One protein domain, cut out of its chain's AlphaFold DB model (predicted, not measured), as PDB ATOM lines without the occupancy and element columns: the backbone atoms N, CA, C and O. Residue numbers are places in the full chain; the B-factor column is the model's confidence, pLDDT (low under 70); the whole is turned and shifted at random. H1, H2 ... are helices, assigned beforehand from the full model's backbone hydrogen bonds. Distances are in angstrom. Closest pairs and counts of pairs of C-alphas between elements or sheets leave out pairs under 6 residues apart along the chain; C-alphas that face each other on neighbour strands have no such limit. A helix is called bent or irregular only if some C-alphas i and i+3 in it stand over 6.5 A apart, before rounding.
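AT A GLANCE: This is residues 2 to 47 of the 225 residues of an uncharacterized protein of Phycisphaerae bacterium (UniProt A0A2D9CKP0). Two helices lie far apart in a long, drawn-out model: H1 runs out to one end, the link of residues 15 to 30 turns there and folds back past H1, and H2 sticks out as a free arm at the other end. The helices do not pack on each other, and the link with the arm of H2 makes the length. The printed part has 46 residues with two named helices, H1 then H2, and no named strand; the class is all helix. It is extended, with a radius of gyration of the C-alphas of 16.3 A and spans of 52 by 16 by 7 A.

IN THESE COORDINATES: H1 is residues 3 to 14, 17.1 A from first to last C-alpha, and begins with C-alpha 3 at (14.382, 21.736, -5.081). C-alpha 14 is at (12.050, 38.671, -4.326). After the link, H2 is residues 31 to 46, 22.0 A long from first to last C-alpha, and ends with C-alpha 46 at (13.474, -9.120, 1.954).

HOW THE PARTS SIT: H1 and H2 are apart, with no C-alpha of the one within 8 A of the other. Residues 11 to 16, of which 11 to 14 belong to H1, stand free. Residues 29 to 47, of which 31 to 46 belong to H2, stand free too. In H1 and H2 every O i to N i+4 pair is within hydrogen-bond range, and neither helix is bent.

THE WHOLE: The C-alphas of Gly 16 and His 47, the two farthest apart, are 52.2 A apart, and those of Ser 2 and His 47 are 30.6 A apart. The printed part has no cut. The link from H1 to H2, 16 residues, is long. The mean pLDDT of the printed part is 77.9; residues 2 to 3 and 43 to 47 are under 70.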
ATOM      1  N   SER A   2      12.062  18.283  -7.212       54.75
ATOM      2  CA  SER A   2      12.801  19.446  -7.720       54.75
ATOM      3  C   SER A   2      12.879  20.551  -6.668       54.75
ATOM      4  O   SER A   2      11.999  21.402  -6.585       54.75
ATOM      5  N   ILE A   3      13.977  20.575  -5.900       66.25
ATOM      6  CA  ILE A   3      14.382  21.736  -5.081       66.25
ATOM      7  C   ILE A   3      14.393  23.032  -5.919       66.25
ATOM      8  O   ILE A   3      14.143  24.120  -5.403       66.25
ATOM      9  N   ASN A   4      14.602  22.909  -7.233       72.31
ATOM     10  CA  ASN A   4      14.665  24.026  -8.169       72.31
ATOM     11  C   ASN A   4      13.325  24.766  -8.319       72.31
ATOM     12  O   ASN A   4      13.340  25.974  -8.537       72.31
ATOM     13  N   LEU A   5      12.177  24.089  -8.162       73.00
ATOM     14  CA  LEU A   5      10.857  24.743  -8.176       73.00
ATOM     15  C   LEU A   5      10.667  25.645  -6.946       73.00
ATOM     16  O   LEU A   5      10.191  26.771  -7.074       73.00
ATOM     17  N   GLY A   6      11.123  25.194  -5.773       73.19
ATOM     18  CA  GLY A   6      11.131  26.000  -4.549       73.19
ATOM     19  C   GLY A   6      12.079  27.200  -4.640       73.19
ATOM     20  O   GLY A   6      11.696  28.315  -4.295       73.19
ATOM     21  N   ILE A   7      13.289  27.000  -5.177       81.81
ATOM     22  CA  ILE A   7      14.248  28.092  -5.429       81.81
ATOM     23  C   ILE A   7      13.664  29.110  -6.420       81.81
ATOM     24  O   ILE A   7      13.766  30.315  -6.196       81.81
ATOM     25  N   GLY A   8      13.013  28.638  -7.487       78.69
ATOM     26  CA  GLY A   8      12.348  29.492  -8.469       78.69
ATOM     27  C   GLY A   8      11.218  30.325  -7.862       78.69
ATOM     28  O   GLY A   8      11.145  31.525  -8.119       78.69
ATOM     29  N   ALA A   9      10.379  29.728  -7.013       81.25
ATOM     30  CA  ALA A   9       9.314  30.440  -6.305       81.25
ATOM     31  C   ALA A   9       9.856  31.541  -5.376       81.25
ATOM     32  O   ALA A   9       9.326  32.651  -5.373       81.25
ATOM     33  N   VAL A  10      10.939  31.263  -4.637       83.50
ATOM     34  CA  VAL A  10      11.610  32.257  -3.780       83.50
ATOM     35  C   VAL A  10      12.193  33.397  -4.618       83.50
ATOM     36  O   VAL A  10      11.938  34.562  -4.320       83.50
ATOM     37  N   GLY A  11      12.900  33.082  -5.708       82.75
ATOM     38  CA  GLY A  11      13.481  34.094  -6.595       82.75
ATOM     39  C   GLY A  11      12.434  34.988  -7.272       82.75
ATOM     40  O   GLY A  11      12.636  36.196  -7.385       82.75
ATOM     41  N   TYR A  12      11.286  34.432  -7.679       81.94
ATOM     42  CA  TYR A  12      10.179  35.228  -8.222       81.94
ATOM     43  C   TYR A  12       9.539  36.135  -7.167       81.94
ATOM     44  O   TYR A  12       9.199  37.275  -7.485       81.94
ATOM     45  N   ALA A  13       9.421  35.679  -5.916       82.31
ATOM     46  CA  ALA A  13       8.881  36.491  -4.829       82.31
ATOM     47  C   ALA A  13       9.767  37.712  -4.508       82.31
ATOM     48  O   ALA A  13       9.245  38.798  -4.259       82.31
ATOM     49  N   GLU A  14      11.097  37.573  -4.579       81.31
ATOM     50  CA  GLU A  14      12.050  38.671  -4.326       81.31
ATOM     51  C   GLU A  14      11.937  39.829  -5.332       81.31
ATOM     52  O   GLU A  14      12.209  40.979  -4.987       81.31
ATOM     53  N   VAL A  15      11.490  39.549  -6.560       84.88
ATOM     54  CA  VAL A  15      11.268  40.560  -7.610       84.88
ATOM     55  C   VAL A  15       9.799  40.985  -7.740       84.88
ATOM     56  O   VAL A  15       9.436  41.670  -8.696       84.88
ATOM     57  N   GLY A  16       8.949  40.606  -6.778       79.38
ATOM     58  CA  GLY A  16       7.530  40.977  -6.736       79.38
ATOM     59  C   GLY A  16       6.611  40.137  -7.633       79.38
ATOM     60  O   GLY A  16       5.478  40.542  -7.890       79.38
ATOM     61  N   GLY A  17       7.077  38.986  -8.120       82.06
ATOM     62  CA  GLY A  17       6.257  38.007  -8.828       82.06
ATOM     63  C   GLY A  17       5.370  37.210  -7.869       82.06
ATOM     64  O   GLY A  17       5.793  36.832  -6.779       82.06
ATOM     65  N   VAL A  18       4.134  36.933  -8.289       87.06
ATOM     66  CA  VAL A  18       3.180  36.099  -7.546       87.06
ATOM     67  C   VAL A  18       2.972  34.813  -8.335       87.06
ATOM     68  O   VAL A  18       2.500  34.855  -9.471       87.06
ATOM     69  N   ILE A  19       3.357  33.677  -7.753       84.31
ATOM     70  CA  ILE A  19       3.072  32.364  -8.337       84.31
ATOM     71  C   ILE A  19       1.587  32.028  -8.164       84.31
ATOM     72  O   ILE A  19       0.961  32.445  -7.193       84.31
ATOM     73  N   VAL A  20       1.026  31.281  -9.112       88.44
ATOM     74  CA  VAL A  20      -0.361  30.807  -9.026       88.44
ATOM     75  C   VAL A  20      -0.482  29.646  -8.037       88.44
ATOM     76  O   VAL A  20       0.483  28.908  -7.814       88.44
ATOM     77  N   ASP A  21      -1.674  29.458  -7.473       86.12
ATOM     78  CA  ASP A  21      -1.972  28.271  -6.672       86.12
ATOM     79  C   ASP A  21      -1.714  26.999  -7.492       86.12
ATOM     80  O   ASP A  21      -1.996  26.936  -8.690       86.12
ATOM     81  N   GLY A  22      -1.117  25.997  -6.849       84.00
ATOM     82  CA  GLY A  22      -0.747  24.734  -7.490       84.00
ATOM     83  C   GLY A  22       0.516  24.782  -8.361       84.00
ATOM     84  O   GLY A  22       0.956  23.741  -8.839       84.00
ATOM     85  N   ALA A  23       1.184  25.935  -8.516       85.75
ATOM     86  CA  ALA A  23       2.419  26.051  -9.312       85.75
ATOM     87  C   ALA A  23       3.570  25.134  -8.843       85.75
ATOM     88  O   ALA A  23       4.530  24.907  -9.577       85.75
ATOM     89  N   LEU A  24       3.482  24.613  -7.616       85.25
ATOM     90  CA  LEU A  24       4.450  23.691  -7.025       85.25
ATOM     91  C   LEU A  24       3.927  22.250  -6.925       85.25
ATOM     92  O   LEU A  24       4.642  21.393  -6.411       85.25
ATOM     93  N   ASP A  25       2.719  21.946  -7.402       85.06
ATOM     94  CA  ASP A  25       2.085  20.639  -7.179       85.06
ATOM     95  C   ASP A  25       2.863  19.487  -7.814       85.06
ATOM     96  O   ASP A  25       3.023  18.447  -7.182       85.06
ATOM     97  N   GLY A  26       3.488  19.709  -8.975       76.06
ATOM     98  CA  GLY A  26       4.390  18.734  -9.604       76.06
ATOM     99  C   GLY A  26       5.688  18.453  -8.827       76.06
ATOM    100  O   GLY A  26       6.485  17.618  -9.244       76.06
ATOM    101  N   SER A  27       5.939  19.152  -7.712       79.88
ATOM    102  CA  SER A  27       7.057  18.863  -6.800       79.88
ATOM    103  C   SER A  27       6.652  18.057  -5.565       79.88
ATOM    104  O   SER A  27       7.538  17.600  -4.836       79.88
ATOM    105  N   LYS A  28       5.346  17.871  -5.331       84.75
ATOM    106  CA  LYS A  28       4.833  17.062  -4.224       84.75
ATOM    107  C   LYS A  28       5.190  15.594  -4.456       84.75
ATOM    108  O   LYS A  28       5.212  15.117  -5.586       84.75
ATOM    109  N   VAL A  29       5.469  14.887  -3.367       83.75
ATOM    110  CA  VAL A  29       5.553  13.424  -3.390       83.75
ATOM    111  C   VAL A  29       4.131  12.906  -3.558       83.75
ATOM    112  O   VAL A  29       3.260  13.275  -2.771       83.75
ATOM    113  N   SER A  30       3.886  12.129  -4.610       85.50
ATOM    114  CA  SER A  30       2.604  11.450  -4.788       85.50
ATOM    115  C   SER A  30       2.554  10.176  -3.949       85.50
ATOM    116  O   SER A  30       3.594   9.631  -3.576       85.50
ATOM    117  N   GLU A  31       1.347   9.674  -3.696       82.69
ATOM    118  CA  GLU A  31       1.156   8.373  -3.046       82.69
ATOM    119  C   GLU A  31       1.865   7.256  -3.825       82.69
ATOM    120  O   GLU A  31       2.606   6.476  -3.245       82.69
ATOM    121  N   ALA A  32       1.762   7.266  -5.159       70.56
ATOM    122  CA  ALA A  32       2.462   6.315  -6.021       70.56
ATOM    123  C   ALA A  32       3.995   6.354  -5.844       70.56
ATOM    124  O   ALA A  32       4.647   5.317  -5.860       70.56
ATOM    125  N   MET A  33       4.587   7.539  -5.634       73.19
ATOM    126  CA  MET A  33       6.027   7.656  -5.360       73.19
ATOM    127  C   MET A  33       6.413   7.112  -3.981       73.19
ATOM    128  O   MET A  33       7.538   6.644  -3.814       73.19
ATOM    129  N   LEU A  34       5.521   7.222  -2.991       82.31
ATOM    130  CA  LEU A  34       5.737   6.655  -1.663       82.31
ATOM    131  C   LEU A  34       5.644   5.129  -1.715       82.31
ATOM    132  O   LEU A  34       6.582   4.476  -1.270       82.31
ATOM    133  N   VAL A  35       4.589   4.591  -2.332       77.44
ATOM    134  CA  VAL A  35       4.392   3.148  -2.534       77.44
ATOM    135  C   VAL A  35       5.592   2.542  -3.263       77.44
ATOM    136  O   VAL A  35       6.258   1.680  -2.707       77.44
ATOM    137  N   ALA A  36       5.998   3.106  -4.406       71.12
ATOM    138  CA  ALA A  36       7.160   2.610  -5.148       71.12
ATOM    139  C   ALA A  36       8.469   2.626  -4.330       71.12
ATOM    140  O   ALA A  36       9.338   1.770  -4.508       71.12
ATOM    141  N   TYR A  37       8.646   3.605  -3.433       77.81
ATOM    142  CA  TYR A  37       9.793   3.633  -2.522       77.81
ATOM    143  C   TYR A  37       9.697   2.548  -1.444       77.81
ATOM    144  O   TYR A  37      10.709   1.922  -1.126       77.81
ATOM    145  N   GLU A  38       8.518   2.351  -0.857       80.56
ATOM    146  CA  GLU A  38       8.289   1.328   0.161       80.56
ATOM    147  C   GLU A  38       8.450  -0.076  -0.419       80.56
ATOM    148  O   GLU A  38       9.174  -0.865   0.180       80.56
ATOM    149  N   ASP A  39       7.944  -0.331  -1.626       74.88
ATOM    150  CA  ASP A  39       8.134  -1.593  -2.347       74.88
ATOM    151  C   ASP A  39       9.614  -1.847  -2.644       74.88
ATOM    152  O   ASP A  39      10.146  -2.916  -2.350       74.88
ATOM    153  N   ALA A  40      10.337  -0.849  -3.165       70.06
ATOM    154  CA  ALA A  40      11.771  -0.979  -3.418       70.06
ATOM    155  C   ALA A  40      12.566  -1.237  -2.127       70.06
ATOM    156  O   ALA A  40      13.495  -2.048  -2.108       70.06
ATOM    157  N   ARG A  41      12.207  -0.553  -1.034       78.56
ATOM    158  CA  ARG A  41      12.820  -0.751   0.284       78.56
ATOM    159  C   ARG A  41      12.545  -2.157   0.806       78.56
ATOM    160  O   ARG A  41      13.472  -2.809   1.282       78.56
ATOM    161  N   ASP A  42      11.301  -2.605   0.737       77.75
ATOM    162  CA  ASP A  42      10.879  -3.894   1.266       77.75
ATOM    163  C   ASP A  42      11.469  -5.036   0.427       77.75
ATOM    164  O   ASP A  42      11.983  -5.991   1.005       77.75
ATOM    165  N   ASN A  43      11.574  -4.877  -0.897       67.06
ATOM    166  CA  ASN A  43      12.312  -5.785  -1.781       67.06
ATOM    167  C   ASN A  43      13.786  -5.916  -1.380       67.06
ATOM    168  O   ASN A  43      14.311  -7.024  -1.296       67.06
ATOM    169  N   VAL A  44      14.457  -4.796  -1.088       69.88
ATOM    170  CA  VAL A  44      15.854  -4.806  -0.630       69.88
ATOM    171  C   VAL A  44      15.994  -5.456   0.746       69.88
ATOM    172  O   VAL A  44      16.962  -6.172   0.973       69.88
ATOM    173  N   LEU A  45      15.062  -5.217   1.668       68.19
ATOM    174  CA  LEU A  45      15.103  -5.798   3.014       68.19
ATOM    175  C   LEU A  45      14.730  -7.287   3.036       68.19
ATOM    176  O   LEU A  45      15.223  -8.014   3.897       68.19
ATOM    177  N   ALA A  46      13.867  -7.726   2.120       63.19
ATOM    178  CA  ALA A  46      13.474  -9.120   1.954       63.19
ATOM    179  C   ALA A  46      14.531  -9.948   1.208       63.19
ATOM    180  O   ALA A  46      14.544 -11.172   1.341       63.19
ATOM    181  N   HIS A  47      15.411  -9.306   0.433       61.19
ATOM    182  CA  HIS A  47      16.481  -9.994  -0.277       61.19
ATOM    183  C   HIS A  47      17.530 -10.548   0.703       61.19
ATOM    184  O   HIS A  47      18.091  -9.824   1.531       61.19
TER     185      HIS A  47